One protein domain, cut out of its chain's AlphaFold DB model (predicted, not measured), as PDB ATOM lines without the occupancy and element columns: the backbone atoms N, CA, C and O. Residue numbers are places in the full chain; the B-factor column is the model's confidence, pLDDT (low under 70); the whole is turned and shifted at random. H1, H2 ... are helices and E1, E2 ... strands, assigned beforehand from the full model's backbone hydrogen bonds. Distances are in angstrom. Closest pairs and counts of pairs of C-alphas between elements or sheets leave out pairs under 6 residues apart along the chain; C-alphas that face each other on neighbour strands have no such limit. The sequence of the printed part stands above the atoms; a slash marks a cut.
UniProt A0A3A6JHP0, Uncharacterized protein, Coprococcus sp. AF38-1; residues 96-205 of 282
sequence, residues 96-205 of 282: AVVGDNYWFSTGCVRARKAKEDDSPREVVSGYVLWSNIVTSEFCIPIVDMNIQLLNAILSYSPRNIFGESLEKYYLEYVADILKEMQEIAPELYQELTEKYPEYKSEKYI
ATOM      1  N   ALA A  96     -36.485 -34.628  28.493       97.31
ATOM      2  CA  ALA A  96     -35.457 -33.961  27.698       97.31
ATOM      3  C   ALA A  96     -34.141 -33.808  28.461       97.31
ATOM      4  O   ALA A  96     -34.127 -33.662  29.680       97.31
ATOM      5  N   VAL A  97     -33.041 -33.687  27.722       97.88
ATOM      6  CA  VAL A  97     -31.799 -33.081  28.222       97.88
ATOM      7  C   VAL A  97     -31.875 -31.563  28.048       97.88
ATOM      8  O   VAL A  97     -32.127 -31.080  26.937       97.88
ATOM      9  N   VAL A  98     -31.658 -30.819  29.136       96.31
ATOM     10  CA  VAL A  98     -31.698 -29.348  29.207       96.31
ATOM     11  C   VAL A  98     -30.425 -28.839  29.888       96.31
ATOM     12  O   VAL A  98     -30.376 -28.649  31.108       96.31
ATOM     13  N   GLY A  99     -29.380 -28.604  29.091       95.38
ATOM     14  CA  GLY A  99     -28.047 -28.322  29.625       95.38
ATOM     15  C   GLY A  99     -27.533 -29.545  30.381       95.38
ATOM     16  O   GLY A  99     -27.632 -30.655  29.875       95.38
ATOM     17  N   ASP A 100     -27.066 -29.356  31.613       96.62
ATOM     18  CA  ASP A 100     -26.559 -30.455  32.448       96.62
ATOM     19  C   ASP A 100     -27.656 -31.064  33.358       96.62
ATOM     20  O   ASP A 100     -27.391 -31.513  34.474       96.62
ATOM     21  N   ASN A 101     -28.916 -31.057  32.901       97.50
ATOM     22  CA  ASN A 101     -30.070 -31.597  33.631       97.50
ATOM     23  C   ASN A 101     -30.926 -32.504  32.743       97.50
ATOM     24  O   ASN A 101     -31.136 -32.202  31.567       97.50
ATOM     25  N   TYR A 102     -31.523 -33.529  33.348       97.88
ATOM     26  CA  TYR A 102     -32.705 -34.191  32.812       97.88
ATOM     27  C   TYR A 102     -33.957 -33.457  33.274       97.88
ATOM     28  O   TYR A 102     -34.138 -33.199  34.463       97.88
ATOM     29  N   TRP A 103     -34.823 -33.120  32.332       96.94
ATOM     30  CA  TRP A 103     -36.125 -32.530  32.585       96.94
ATOM     31  C   TRP A 103     -37.218 -33.582  32.396       96.94
ATOM     32  O   TRP A 103     -37.202 -34.315  31.408       96.94
ATOM     33  N   PHE A 104     -38.183 -33.604  33.314       96.06
ATOM     34  CA  PHE A 104     -39.346 -34.486  33.279       96.06
ATOM     35  C   PHE A 104     -40.645 -33.670  33.285       96.06
ATOM     36  O   PHE A 104     -40.770 -32.694  34.030       96.06
ATOM     37  N   SER A 105     -41.633 -34.104  32.499       93.31
ATOM     38  CA  SER A 105     -43.054 -33.777  32.664       93.31
ATOM     39  C   SER A 105     -43.780 -35.067  33.001       93.31
ATOM     40  O   SER A 105     -43.919 -35.942  32.156       93.31
ATOM     41  N   THR A 106     -44.235 -35.198  34.235       89.00
ATOM     42  CA  THR A 106     -44.845 -36.427  34.778       89.00
ATOM     43  C   THR A 106     -46.345 -36.277  35.006       89.00
ATOM     44  O   THR A 106     -47.011 -37.228  35.403       89.00
ATOM     45  N   GLY A 107     -46.880 -35.064  34.835       87.88
ATOM     46  CA  GLY A 107     -48.275 -34.744  35.118       87.88
ATOM     47  C   GLY A 107     -48.553 -34.633  36.618       87.88
ATOM     48  O   GLY A 107     -48.895 -33.548  37.080       87.88
ATOM     49  N   CYS A 108     -48.346 -35.709  37.379       89.31
ATOM     50  CA  CYS A 108     -48.793 -35.851  38.769       89.31
ATOM     51  C   CYS A 108     -47.695 -36.199  39.792       89.31
ATOM     52  O   CYS A 108     -48.005 -36.291  40.977       89.31
ATOM     53  N   VAL A 109     -46.431 -36.365  39.384       92.62
ATOM     54  CA  VAL A 109     -45.311 -36.680  40.298       92.62
ATOM     55  C   VAL A 109     -44.308 -35.536  40.325       92.62
ATOM     56  O   VAL A 109     -43.884 -35.065  39.279       92.62
ATOM     57  N   ARG A 110     -43.865 -35.078  41.490       91.81
ATOM     58  CA  ARG A 110     -42.748 -34.129  41.584       91.81
ATOM     59  C   ARG A 110     -41.550 -34.759  42.262       91.81
ATOM     60  O   ARG A 110     -41.708 -35.616  43.122       91.81
ATOM     61  N   ALA A 111     -40.374 -34.265  41.890       93.06
ATOM     62  CA  ALA A 111     -39.123 -34.545  42.566       93.06
ATOM     63  C   ALA A 111     -38.426 -33.237  42.946       93.06
ATOM     64  O   ALA A 111     -38.475 -32.249  42.208       93.06
ATOM     65  N   ARG A 112     -37.751 -33.240  44.095       93.06
ATOM     66  CA  ARG A 112     -36.807 -32.190  44.494       93.06
ATOM     67  C   ARG A 112     -35.683 -32.792  45.318       93.06
ATOM     68  O   ARG A 112     -35.878 -33.828  45.951       93.06
ATOM     69  N   LYS A 113     -34.550 -32.096  45.369       94.50
ATOM     70  CA  LYS A 113     -33.464 -32.438  46.286       94.50
ATOM     71  C   LYS A 113     -33.972 -32.384  47.730       94.50
ATOM     72  O   LYS A 113     -34.732 -31.472  48.090       94.50
ATOM     73  N   ALA A 114     -33.606 -33.392  48.511       93.75
ATOM     74  CA  ALA A 114     -33.941 -33.475  49.920       93.75
ATOM     75  C   ALA A 114     -33.294 -32.313  50.688       93.75
ATOM     76  O   ALA A 114     -32.223 -31.819  50.324       93.75
ATOM     77  N   LYS A 115     -33.982 -31.868  51.729       92.56
ATOM     78  CA  LYS A 115     -33.549 -30.874  52.704       92.56
ATOM     79  C   LYS A 115     -33.308 -31.569  54.043       92.56
ATOM     80  O   LYS A 115     -33.733 -32.702  54.239       92.56
ATOM     81  N   GLU A 116     -32.623 -30.889  54.956       86.75
ATOM     82  CA  GLU A 116     -32.267 -31.443  56.273       86.75
ATOM     83  C   GLU A 116     -33.485 -31.856  57.116       86.75
ATOM     84  O   GLU A 116     -33.379 -32.762  57.937       86.75
ATOM     85  N   ASP A 117     -34.635 -31.217  56.902       87.75
ATOM     86  CA  ASP A 117     -35.893 -31.470  57.605       87.75
ATOM     87  C   ASP A 117     -36.754 -32.580  56.977       87.75
ATOM     88  O   ASP A 117     -37.781 -32.954  57.548       87.75
ATOM     89  N   ASP A 118     -36.353 -33.132  55.827       88.06
ATOM     90  CA  ASP A 118     -37.092 -34.217  55.186       88.06
ATOM     91  C   ASP A 118     -36.908 -35.547  55.924       88.06
ATOM     92  O   ASP A 118     -35.814 -35.919  56.354       88.06
ATOM     93  N   SER A 119     -37.991 -36.320  56.019       81.56
ATOM     94  CA  SER A 119     -37.959 -37.654  56.617       81.56
ATOM     95  C   SER A 119     -37.053 -38.585  55.800       81.56
ATOM     96  O   SER A 119     -37.342 -38.816  54.623       81.56
ATOM     97  N   PRO A 120     -36.030 -39.232  56.396       73.50
ATOM     98  CA  PRO A 120     -35.157 -40.160  55.673       73.50
ATOM     99  C   PRO A 120     -35.900 -41.317  54.992       73.50
ATOM    100  O   PRO A 120     -35.403 -41.886  54.027       73.50
ATOM    101  N   ARG A 121     -37.101 -41.664  55.479       68.25
ATOM    102  CA  ARG A 121     -37.947 -42.721  54.898       68.25
ATOM    103  C   ARG A 121     -38.568 -42.334  53.553       68.25
ATOM    104  O   ARG A 121     -39.033 -43.212  52.838       68.25
ATOM    105  N   GLU A 122     -38.589 -41.047  53.228       76.56
ATOM    106  CA  GLU A 122     -39.175 -40.499  52.001       76.56
ATOM    107  C   GLU A 122     -38.101 -40.122  50.968       76.56
ATOM    108  O   GLU A 122     -38.428 -39.704  49.855       76.56
ATOM    109  N   VAL A 123     -36.819 -40.278  51.325       88.81
ATOM    110  CA  VAL A 123     -35.684 -39.902  50.486       88.81
ATOM    111  C   VAL A 123     -35.169 -41.105  49.703       88.81
ATOM    112  O   VAL A 123     -34.737 -42.104  50.273       88.81
ATOM    113  N   VAL A 124     -35.115 -40.971  48.381       92.31
ATOM    114  CA  VAL A 124     -34.431 -41.909  47.487       92.31
ATOM    115  C   VAL A 124     -33.289 -41.176  46.803       92.31
ATOM    116  O   VAL A 124     -33.502 -40.163  46.144       92.31
ATOM    117  N   SER A 125     -32.060 -41.664  46.987       93.44
ATOM    118  CA  SER A 125     -30.846 -41.078  46.393       93.44
ATOM    119  C   SER A 125     -30.700 -39.561  46.618       93.44
ATOM    120  O   SER A 125     -30.234 -38.841  45.740       93.44
ATOM    121  N   GLY A 126     -31.116 -39.055  47.782       94.31
ATOM    122  CA  GLY A 126     -31.059 -37.623  48.100       94.31
ATOM    123  C   GLY A 126     -32.202 -36.784  47.515       94.31
ATOM    124  O   GLY A 126     -32.105 -35.558  47.518       94.31
ATOM    125  N   TYR A 127     -33.275 -37.411  47.026       96.38
ATOM    126  CA  TYR A 127     -34.462 -36.747  46.484       96.38
ATOM    127  C   TYR A 127     -35.737 -37.189  47.194       96.38
ATOM    128  O   TYR A 127     -35.876 -38.347  47.573       96.38
ATOM    129  N   VAL A 128     -36.687 -36.264  47.309       95.19
ATOM    130  CA  VAL A 128     -38.048 -36.530  47.791       95.19
ATOM    131  C   VAL A 128     -39.001 -36.535  46.605       95.19
ATOM    132  O   VAL A 128     -38.948 -35.628  45.766       95.19
ATOM    133  N   LEU A 129     -39.882 -37.537  46.563       93.75
ATOM    134  CA  LEU A 129     -40.921 -37.704  45.548       93.75
ATOM    135  C   LEU A 129     -42.308 -37.563  46.173       93.75
ATOM    136  O   LEU A 129     -42.583 -38.156  47.215       93.75
ATOM    137  N   TRP A 130     -43.201 -36.810  45.533       91.94
ATOM    138  CA  TRP A 130     -44.571 -36.646  46.027       91.94
ATOM    139  C   TRP A 130     -45.592 -36.490  44.903       91.94
ATOM    140  O   TRP A 130     -45.265 -36.080  43.786       91.94
ATOM    141  N   SER A 131     -46.850 -36.794  45.226       91.06
ATOM    142  CA  SER A 131     -47.985 -36.552  44.332       91.06
ATOM    143  C   SER A 131     -48.332 -35.068  44.287       91.06
ATOM    144  O   SER A 131     -48.341 -34.390  45.313       91.06
ATOM    145  N   ASN A 132     -48.666 -34.553  43.111       83.75
ATOM    146  CA  ASN A 132     -49.062 -33.165  42.925       83.75
ATOM    147  C   ASN A 132     -50.298 -33.064  42.017       83.75
ATOM    148  O   ASN A 132     -50.535 -33.902  41.153       83.75
ATOM    149  N   ILE A 133     -51.099 -32.022  42.243       69.44
ATOM    150  CA  ILE A 133     -52.464 -31.880  41.703       69.44
ATOM    151  C   ILE A 133     -52.463 -31.241  40.303       69.44
ATOM    152  O   ILE A 133     -53.412 -31.383  39.539       69.44
ATOM    153  N   VAL A 134     -51.392 -30.525  39.957       68.25
ATOM    154  CA  VAL A 134     -51.242 -29.759  38.707       68.25
ATOM    155  C   VAL A 134     -50.042 -30.292  37.929       68.25
ATOM    156  O   VAL A 134     -49.172 -30.921  38.530       68.25
ATOM    157  N   THR A 135     -49.969 -29.998  36.626       72.31
ATOM    158  CA  THR A 135     -48.859 -30.338  35.723       72.31
ATOM    159  C   THR A 135     -47.514 -30.271  36.445       72.31
ATOM    160  O   THR A 135     -47.063 -29.213  36.900       72.31
ATOM    161  N   SER A 136     -46.916 -31.443  36.621       85.81
ATOM    162  CA  SER A 136     -45.722 -31.626  37.431       85.81
ATOM    163  C   SER A 136     -44.513 -31.749  36.535       85.81
ATOM    164  O   SER A 136     -44.414 -32.649  35.705       85.81
ATOM    165  N   GLU A 137     -43.621 -30.783  36.689       91.94
ATOM    166  CA  GLU A 137     -42.411 -30.661  35.902       91.94
ATOM    167  C   GLU A 137     -41.254 -30.372  36.842       91.94
ATOM    168  O   GLU A 137     -41.381 -29.552  37.754       91.94
ATOM    169  N   PHE A 138     -40.130 -31.040  36.623       94.00
ATOM    170  CA  PHE A 138     -38.934 -30.859  37.437       94.00
ATOM    171  C   PHE A 138     -37.675 -31.170  36.626       94.00
ATOM    172  O   PHE A 138     -37.735 -31.824  35.585       94.00
ATOM    173  N   CYS A 139     -36.541 -30.663  37.106       95.75
ATOM    174  CA  CYS A 139     -35.223 -30.978  36.574       95.75
ATOM    175  C   CYS A 139     -34.408 -31.699  37.643       95.75
ATOM    176  O   CYS A 139     -34.457 -31.319  38.814       95.75
ATOM    177  N   ILE A 140     -33.640 -32.695  37.222       96.94
ATOM    178  CA  ILE A 140     -32.636 -33.369  38.040       96.94
ATOM    179  C   ILE A 140     -31.286 -33.169  37.344       96.94
ATOM    180  O   ILE A 140     -31.184 -33.487  36.154       96.94
ATOM    181  N   PRO A 141     -30.260 -32.631  38.028       97.31
ATOM    182  CA  PRO A 141     -28.909 -32.569  37.487       97.31
ATOM    183  C   PRO A 141     -28.451 -33.950  37.024       97.31
ATOM    184  O   PRO A 141     -28.653 -34.935  37.729       97.31
ATOM    185  N   ILE A 142     -27.805 -34.031  35.862       97.25
ATOM    186  CA  ILE A 142     -27.334 -35.314  35.313       97.25
ATOM    187  C   ILE A 142     -26.404 -36.016  36.311       97.25
ATOM    188  O   ILE A 142     -26.506 -37.221  36.495       97.25
ATOM    189  N   VAL A 143     -25.571 -35.247  37.018       97.00
ATOM    190  CA  VAL A 143     -24.648 -35.739  38.054       97.00
ATOM    191  C   VAL A 143     -25.337 -36.379  39.262       97.00
ATOM    192  O   VAL A 143     -24.723 -37.180  39.957       97.00
ATOM    193  N   ASP A 144     -26.597 -36.028  39.514       97.12
ATOM    194  CA  ASP A 144     -27.390 -36.577  40.614       97.12
ATOM    195  C   ASP A 144     -28.235 -37.784  40.155       97.12
ATOM    196  O   ASP A 144     -28.762 -38.530  40.986       97.12
ATOM    197  N   MET A 145     -28.398 -37.984  38.841       97.44
ATOM    198  CA  MET A 145     -29.237 -39.044  38.292       97.44
ATOM    199  C   MET A 145     -28.542 -40.401  38.383       97.44
ATOM    200  O   MET A 145     -27.424 -40.586  37.913       97.44
ATOM    201  N   ASN A 146     -29.252 -41.377  38.936       96.62
ATOM    202  CA  ASN A 146     -28.861 -42.780  38.925       96.62
ATOM    203  C   ASN A 146     -30.102 -43.660  38.728       96.62
ATOM    204  O   ASN A 146     -31.238 -43.206  38.886       96.62
ATOM    205  N   ILE A 147     -29.888 -44.939  38.431       97.75
ATOM    206  CA  ILE A 147     -30.975 -45.859  38.083       97.75
ATOM    207  C   ILE A 147     -31.945 -46.135  39.242       97.75
ATOM    208  O   ILE A 147     -33.115 -46.414  38.996       97.75
ATOM    209  N   GLN A 148     -31.519 -46.010  40.506       96.94
ATOM    210  CA  GLN A 148     -32.435 -46.145  41.650       96.94
ATOM    211  C   GLN A 148     -33.397 -44.955  41.725       96.94
ATOM    212  O   GLN A 148     -34.599 -45.157  41.895       96.94
ATOM    213  N   LEU A 149     -32.885 -43.732  41.547       97.44
ATOM    214  CA  LEU A 149     -33.704 -42.520  41.500       97.44
ATOM    215  C   LEU A 149     -34.650 -42.529  40.298       97.44
ATOM    216  O   LEU A 149     -35.840 -42.260  40.453       97.44
ATOM    217  N   LEU A 150     -34.139 -42.879  39.114       98.00
ATOM    218  CA  LEU A 150     -34.950 -42.980  37.904       98.00
ATOM    219  C   LEU A 150     -36.082 -43.993  38.089       98.00
ATOM    220  O   LEU A 150     -37.239 -43.659  37.849       98.00
ATOM    221  N   ASN A 151     -35.774 -45.192  38.588       97.94
ATOM    222  CA  ASN A 151     -36.793 -46.195  38.872       97.94
ATOM    223  C   ASN A 151     -37.822 -45.687  39.890       97.94
ATOM    224  O   ASN A 151     -39.013 -45.817  39.647       97.94
ATOM    225  N   ALA A 152     -37.389 -45.044  40.979       96.81
ATOM    226  CA  ALA A 152     -38.304 -44.509  41.986       96.81
ATOM    227  C   ALA A 152     -39.262 -43.447  41.424       96.81
ATOM    228  O   ALA A 152     -40.414 -43.381  41.851       96.81
ATOM    229  N   ILE A 153     -38.814 -42.643  40.453       96.75
ATOM    230  CA  ILE A 153     -39.684 -41.720  39.719       96.75
ATOM    231  C   ILE A 153     -40.691 -42.522  38.894       96.75
ATOM    232  O   ILE A 153     -41.895 -42.356  39.074       96.75
ATOM    233  N   LEU A 154     -40.226 -43.402  38.006       96.75
ATOM    234  CA  LEU A 154     -41.081 -44.094  37.031       96.75
ATOM    235  C   LEU A 154     -42.056 -45.094  37.675       96.75
ATOM    236  O   LEU A 154     -43.154 -45.294  37.161       96.75
ATOM    237  N   SER A 155     -41.684 -45.688  38.808       95.38
ATOM    238  CA  SER A 155     -42.504 -46.643  39.558       95.38
ATOM    239  C   SER A 155     -43.313 -45.993  40.685       95.38
ATOM    240  O   SER A 155     -43.904 -46.707  41.496       95.38
ATOM    241  N   TYR A 156     -43.302 -44.660  40.797       95.06
ATOM    242  CA  TYR A 156     -44.061 -43.961  41.831       95.06
ATOM    243  C   TYR A 156     -45.561 -44.276  41.695       95.06
ATOM    244  O   TYR A 156     -46.080 -44.360  40.582       95.06
ATOM    245  N   SER A 157     -46.266 -44.429  42.821       92.75
ATOM    246  CA  SER A 157     -47.717 -44.676  42.863       92.75
ATOM    247  C   SER A 157     -48.436 -43.393  43.306       92.75
ATOM    248  O   SER A 157     -48.660 -43.183  44.504       92.75
ATOM    249  N   PRO A 158     -48.726 -42.464  42.371       92.38
ATOM    250  CA  PRO A 158     -49.313 -41.183  42.719       92.38
ATOM    251  C   PRO A 158     -50.773 -41.321  43.140       92.38
ATOM    252  O   PRO A 158     -51.526 -42.132  42.599       92.38
ATOM    253  N   ARG A 159     -51.188 -40.463  44.072       91.38
ATOM    254  CA  ARG A 159     -52.572 -40.347  44.542       91.38
ATOM    255  C   ARG A 159     -53.058 -38.908  44.458       91.38
ATOM    256  O   ARG A 159     -52.278 -37.973  44.624       91.38
ATOM    257  N   ASN A 160     -54.347 -38.720  44.196       88.75
ATOM    258  CA  ASN A 160     -54.956 -37.392  44.257       88.75
ATOM    259  C   ASN A 160     -55.230 -36.963  45.714       88.75
ATOM    260  O   ASN A 160     -54.955 -37.698  46.663       88.75
ATOM    261  N   ILE A 161     -55.809 -35.773  45.901       87.25
ATOM    262  CA  ILE A 161     -56.146 -35.235  47.233       87.25
ATOM    263  C   ILE A 161     -57.167 -36.069  48.017       87.25
ATOM    264  O   ILE A 161     -57.271 -35.908  49.227       87.25
ATOM    265  N   PHE A 162     -57.909 -36.949  47.342       88.44
ATOM    266  CA  PHE A 162     -58.878 -37.864  47.946       88.44
ATOM    267  C   PHE A 162     -58.276 -39.251  48.223       88.44
ATOM    268  O   PHE A 162     -58.974 -40.148  48.686       88.44
ATOM    269  N   GLY A 163     -56.980 -39.444  47.952       86.12
ATOM    270  CA  GLY A 163     -56.291 -40.721  48.124       86.12
ATOM    271  C   GLY A 163     -56.540 -41.727  46.996       86.12
ATOM    272  O   GLY A 163     -56.066 -42.863  47.087       86.12
ATOM    273  N   GLU A 164     -57.236 -41.339  45.927       90.12
ATOM    274  CA  GLU A 164     -57.497 -42.203  44.775       90.12
ATOM    275  C   GLU A 164     -56.227 -42.377  43.938       90.12
ATOM    276  O   GLU A 164     -55.453 -41.432  43.759       90.12
ATOM    277  N   SER A 165     -56.012 -43.590  43.421       92.88
ATOM    278  CA  SER A 165     -54.841 -43.915  42.599       92.88
ATOM    279  C   SER A 165     -54.874 -43.183  41.257       92.88
ATOM    280  O   SER A 165     -55.883 -43.194  40.550       92.88
ATOM    281  N   LEU A 166     -53.739 -42.596  40.883       91.44
ATOM    282  CA  LEU A 166     -53.494 -41.983  39.577       91.44
ATOM    283  C   LEU A 166     -52.601 -42.862  38.687       91.44
ATOM    284  O   LEU A 166     -52.131 -42.392  37.655       91.44
ATOM    285  N   GLU A 167     -52.364 -44.127  39.048       90.81
ATOM    286  CA  GLU A 167     -51.421 -45.019  38.354       90.81
ATOM    287  C   GLU A 167     -51.714 -45.178  36.863       90.81
ATOM    288  O   GLU A 167     -50.793 -45.109  36.055       90.81
ATOM    289  N   LYS A 168     -52.987 -45.347  36.478       88.56
ATOM    290  CA  LYS A 168     -53.362 -45.479  35.062       88.56
ATOM    291  C   LYS A 168     -52.961 -44.237  34.266       88.56
ATOM    292  O   LYS A 168     -52.376 -44.361  33.198       88.56
ATOM    293  N   TYR A 169     -53.257 -43.057  34.809       88.69
ATOM    294  CA  TYR A 169     -52.894 -41.790  34.184       88.69
ATOM    295  C   TYR A 169     -51.377 -41.608  34.156       88.69
ATOM    296  O   TYR A 169     -50.816 -41.223  33.138       88.69
ATOM    297  N   TYR A 170     -50.697 -41.932  35.255       92.62
ATOM    298  CA  TYR A 170     -49.250 -41.794  35.352       92.62
ATOM    299  C   TYR A 170     -48.504 -42.729  34.399       92.62
ATOM    300  O   TYR A 170     -47.505 -42.332  33.806       92.62
ATOM    301  N   LEU A 171     -49.022 -43.937  34.178       92.69
ATOM    302  CA  LEU A 171     -48.442 -44.894  33.244       92.69
ATOM    303  C   LEU A 171     -48.352 -44.342  31.814       92.69
ATOM    304  O   LEU A 171     -47.358 -44.594  31.139       92.69
ATOM    305  N   GLU A 172     -49.334 -43.549  31.370       90.94
ATOM    306  CA  GLU A 172     -49.284 -42.881  30.061       90.94
ATOM    307  C   GLU A 172     -48.088 -41.918  29.968       90.94
ATOM    308  O   GLU A 172     -47.396 -41.881  28.950       90.94
ATOM    309  N   TYR A 173     -47.791 -41.188  31.050       92.56
ATOM    310  CA  TYR A 173     -46.610 -40.323  31.126       92.56
ATOM    311  C   TYR A 173     -45.321 -41.135  31.154       92.56
ATOM    312  O   TYR A 173     -44.377 -40.782  30.460       92.56
ATOM    313  N   VAL A 174     -45.273 -42.218  31.933       95.81
ATOM    314  CA  VAL A 174     -44.091 -43.084  32.031       95.81
ATOM    315  C   VAL A 174     -43.755 -43.703  30.675       95.81
ATOM    316  O   VAL A 174     -42.591 -43.699  30.284       95.81
ATOM    317  N   ALA A 175     -44.754 -44.171  29.925       94.94
ATOM    318  CA  ALA A 175     -44.558 -44.698  28.578       94.94
ATOM    319  C   ALA A 175     -43.969 -43.638  27.626       94.94
ATOM    320  O   ALA A 175     -42.982 -43.899  26.935       94.94
ATOM    321  N   ASP A 176     -44.529 -42.421  27.624       93.69
ATOM    322  CA  ASP A 176     -44.014 -41.306  26.817       93.69
ATOM    323  C   ASP A 176     -42.578 -40.908  27.247       93.69
ATOM    324  O   ASP A 176     -41.720 -40.694  26.390       93.69
ATOM    325  N   ILE A 177     -42.277 -40.886  28.557       96.69
ATOM    326  CA  ILE A 177     -40.925 -40.634  29.099       96.69
ATOM    327  C   ILE A 177     -39.936 -41.682  28.593       96.69
ATOM    328  O   ILE A 177     -38.868 -41.321  28.108       96.69
ATOM    329  N   LEU A 178     -40.272 -42.970  28.706       97.19
ATOM    330  CA  LEU A 178     -39.391 -44.068  28.304       97.19
ATOM    331  C   LEU A 178     -39.082 -44.013  26.807       97.19
ATOM    332  O   LEU A 178     -37.921 -44.156  26.423       97.19
ATOM    333  N   LYS A 179     -40.094 -43.738  25.975       94.50
ATOM    334  CA  LYS A 179     -39.912 -43.573  24.529       94.50
ATOM    335  C   LYS A 179     -38.981 -42.406  24.203       94.50
ATOM    336  O   LYS A 179     -38.052 -42.564  23.417       94.50
ATOM    337  N   GLU A 180     -39.212 -41.237  24.794       95.81
ATOM    338  CA  GLU A 180     -38.368 -40.063  24.551       95.81
ATOM    339  C   GLU A 180     -36.947 -40.258  25.094       95.81
ATOM    340  O   GLU A 180     -35.975 -39.877  24.445       95.81
ATOM    341  N   MET A 181     -36.801 -40.911  26.248       97.25
ATOM    342  CA  MET A 181     -35.505 -41.236  26.839       97.25
ATOM    343  C   MET A 181     -34.705 -42.209  25.974       97.25
ATOM    344  O   MET A 181     -33.502 -42.020  25.837       97.25
ATOM    345  N   GLN A 182     -35.347 -43.192  25.339       95.94
ATOM    346  CA  GLN A 182     -34.673 -44.098  24.406       95.94
ATOM    347  C   GLN A 182     -34.017 -43.343  23.236       95.94
ATOM    348  O   GLN A 182     -32.954 -43.744  22.767       95.94
ATOM    349  N   GLU A 183     -34.619 -42.243  22.771       94.44
ATOM    350  CA  GLU A 183     -34.052 -41.416  21.699       94.44
ATOM    351  C   GLU A 183     -33.036 -40.384  22.212       94.44
ATOM    352  O   GLU A 183     -32.016 -40.140  21.567       94.44
ATOM    353  N   ILE A 184     -33.312 -39.757  23.359       96.44
ATOM    354  CA  ILE A 184     -32.561 -38.597  23.865       96.44
ATOM    355  C   ILE A 184     -31.376 -39.007  24.753       96.44
ATOM    356  O   ILE A 184     -30.347 -38.330  24.751       96.44
ATOM    357  N   ALA A 185     -31.520 -40.084  25.524       96.94
ATOM    358  CA  ALA A 185     -30.532 -40.599  26.471       96.94
ATOM    359  C   ALA A 185     -30.498 -42.147  26.429       96.94
ATOM    360  O   ALA A 185     -30.841 -42.802  27.419       96.94
ATOM    361  N   PRO A 186     -30.098 -42.747  25.287       97.12
ATOM    362  CA  PRO A 186     -30.169 -44.195  25.071       97.12
ATOM    363  C   PRO A 186     -29.358 -45.002  26.091       97.12
ATOM    364  O   PRO A 186     -29.804 -46.068  26.503       97.12
ATOM    365  N   GLU A 187     -28.212 -44.486  26.541       97.19
ATOM    366  CA  GLU A 187     -27.371 -45.132  27.561       97.19
ATOM    367  C   GLU A 187     -28.101 -45.246  28.909       97.19
ATOM    368  O   GLU A 187     -28.119 -46.316  29.516       97.19
ATOM    369  N   LEU A 188     -28.794 -44.181  29.335       97.75
ATOM    370  CA  LEU A 188     -29.593 -44.179  30.566       97.75
ATOM    371  C   LEU A 188     -30.774 -45.157  30.471       97.75
ATOM    372  O   LEU A 188     -31.083 -45.862  31.431       97.75
ATOM    373  N   TYR A 189     -31.428 -45.221  29.306       97.81
ATOM    374  CA  TYR A 189     -32.487 -46.199  29.047       97.81
ATOM    375  C   TYR A 189     -31.953 -47.634  29.068       97.81
ATOM    376  O   TYR A 189     -32.571 -48.520  29.662       97.81
ATOM    377  N   GLN A 190     -30.798 -47.880  28.453       97.81
ATOM    378  CA  GLN A 190     -30.174 -49.196  28.457       97.81
ATOM    379  C   GLN A 190     -29.866 -49.648  29.888       97.81
ATOM    380  O   GLN A 190     -30.341 -50.708  30.291       97.81
ATOM    381  N   GLU A 191     -29.181 -48.822  30.679       98.12
ATOM    382  CA  GLU A 191     -28.830 -49.149  32.065       98.12
ATOM    383  C   GLU A 191     -30.084 -49.378  32.937       98.12
ATOM    384  O   GLU A 191     -30.142 -50.326  33.728       98.12
ATOM    385  N   LEU A 192     -31.140 -48.572  32.743       98.38
ATOM    386  CA  LEU A 192     -32.434 -48.777  33.403       98.38
ATOM    387  C   LEU A 192     -33.017 -50.153  33.073       98.38
ATOM    388  O   LEU A 192     -33.420 -50.875  33.980       98.38
ATOM    389  N   THR A 193     -33.079 -50.511  31.792       97.50
ATOM    390  CA  THR A 193     -33.755 -51.736  31.340       97.50
ATOM    391  C   THR A 193     -32.916 -53.007  31.481       97.50
ATOM    392  O   THR A 193     -33.460 -54.108  31.398       97.50
ATOM    393  N   GLU A 194     -31.608 -52.887  31.697       97.94
ATOM    394  CA  GLU A 194     -30.757 -53.992  32.146       97.94
ATOM    395  C   GLU A 194     -31.028 -54.325  33.616       97.94
ATOM    396  O   GLU A 194     -31.134 -55.498  33.974       97.94
ATOM    397  N   LYS A 195     -31.201 -53.300  34.460       98.06
ATOM    398  CA  LYS A 195     -31.483 -53.477  35.891       98.06
ATOM    399  C   LYS A 195     -32.949 -53.796  36.196       98.06
ATOM    400  O   LYS A 195     -33.219 -54.552  37.125       98.06
ATOM    401  N   TYR A 196     -33.868 -53.229  35.417       97.44
ATOM    402  CA  TYR A 196     -35.321 -53.365  35.547       97.44
ATOM    403  C   TYR A 196     -35.939 -53.740  34.181       97.44
ATOM    404  O   TYR A 196     -36.456 -52.876  33.459       97.44
ATOM    405  N   PRO A 197     -35.852 -55.021  33.765       96.38
ATOM    406  CA  PRO A 197     -36.306 -55.472  32.446       96.38
ATOM    407  C   PRO A 197     -37.800 -55.266  32.166       96.38
ATOM    408  O   PRO A 197     -38.203 -55.250  31.001       96.38
ATOM    409  N   GLU A 198     -38.633 -55.076  33.193       95.44
ATOM    410  CA  GLU A 198     -40.071 -54.826  33.068       95.44
ATOM    411  C   GLU A 198     -40.403 -53.596  32.214       95.44
ATOM    412  O   GLU A 198     -41.446 -53.575  31.554       95.44
ATOM    413  N   TYR A 199     -39.502 -52.610  32.144       95.81
ATOM    414  CA  TYR A 199     -39.655 -51.413  31.312       95.81
ATOM    415  C   TYR A 199     -39.590 -51.691  29.799       95.81
ATOM    416  O   TYR A 199     -39.886 -50.800  29.006       95.81
ATOM    417  N   LYS A 200     -39.254 -52.924  29.385       92.56
ATOM    418  CA  LYS A 200     -39.350 -53.388  27.988       92.56
ATOM    419  C   LYS A 200     -40.716 -53.998  27.644       92.56
ATOM    420  O   LYS A 200     -40.938 -54.373  26.497       92.56
ATOM    421  N   SER A 201     -41.610 -54.155  28.623       91.25
ATOM    422  CA  SER A 201     -42.923 -54.767  28.400       91.25
ATOM    423  C   SER A 201     -43.868 -53.858  27.609       91.25
ATOM    424  O   SER A 201     -43.755 -52.632  27.637       91.25
ATOM    425  N   GLU A 202     -44.865 -54.464  26.956       86.81
ATOM    426  CA  GLU A 202     -45.872 -53.755  26.151       86.81
ATOM    427  C   GLU A 202     -46.658 -52.701  26.945       86.81
ATOM    428  O   GLU A 202     -47.135 -51.720  26.380       86.81
ATOM    429  N   LYS A 203     -46.729 -52.855  28.276       87.88
ATOM    430  CA  LYS A 203     -47.342 -51.895  29.202       87.88
ATOM    431  C   LYS A 203     -46.736 -50.487  29.088       87.88
ATOM    432  O   LYS A 203     -47.418 -49.510  29.386       87.88
ATOM    433  N   TYR A 204     -45.467 -50.385  28.693       90.12
ATOM    434  CA  TYR A 204     -44.731 -49.125  28.585       90.12
ATOM    435  C   TYR A 204     -44.636 -48.593  27.150       90.12
ATOM    436  O   TYR A 204     -43.909 -47.635  26.893       90.12
ATOM    437  N   ILE A 205     -45.383 -49.182  26.213       85.81
ATOM    438  CA  ILE A 205     -45.538 -48.638  24.865       85.81
ATOM    439  C   ILE A 205     -46.583 -47.512  24.920       85.81
ATOM    440  O   ILE A 205     -47.693 -47.739  25.409       85.81
TER     441      ILE A 205
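This is residues 96 to 205 of the 282 residues of an uncharacterized protein of Coprococcus sp. AF38-1 (UniProt A0A3A6JHP0). A long two-stranded hairpin, E1 and E2, folds back sharply on itself, and H1 and H2 pack on it; H3 and then the short H4 lie beyond these helices, on the side away from the hairpin. The 110 printed residues hold two named strands, then four named helices, in a mixed class; the sheet E1 - E2 is antiparallel. The whole is compact, with a radius of gyration of the C-alphas of 13.6 A and spans of 34 by 30 by 24 A.

E1, residues 101 to 113, and E2, residues 127 to 141, form an antiparallel hairpin; N 104 and O 138 are 2.9 A apart, N 132 and O 108 2.8 A, within hydrogen-bond range. E1 bends by 144 degrees at residue 107, E2 by 161 degrees at residue 130. The closest C-alphas of E1 and H2, residues 167 to 184, are those of Thr 106 and Tyr 173, 5.6 A apart. For E2 and H1, residues 147 to 154, they are Leu 129 and Ile 153, 7.2 A. H1 and H2 are close but not clearly touching: the closest C-alphas, Leu 154 and Val 174, are 5.9 A apart. H3, residues 186 to 195, touches H1, about perpendicular at 87 degrees, the C-alphas of Ile 147 and Leu 192 closest at 5.7 A. H2 touches H3 with residues 178 to 182 alone, the C-alphas of Gln 182 and Tyr 189 closest at 5.5 A. H3 and H4, residues 197 to 200, only just touch, only at the corner, with 3 pairs of C-alphas within 8 A; Thr 193 and Tyr 199 are closest, 5.9 A. Every O i to N i+4 pair is within hydrogen-bond range in H1 and H3, 11 of 14 in H2; H4 is too short for one.

E1 begins at C-alpha 101, (-30.070, -31.597, 33.631), and measures 13.1 A from first to last C-alpha; E2 measures 11.4 A, H1 10.3 A, H2 24.6 A, H3 14.3 A and H4 5.8 A. H4 ends at C-alpha 200, (-39.350, -53.388, 27.988).

The C-alphas farthest apart, Glu 116 and Glu 202, are 39.9 A apart. The printed part has no cut. The links E1 to E2 and H1 to H2 are long. The pLDDT is under 70 at residues 121, 133 and 134.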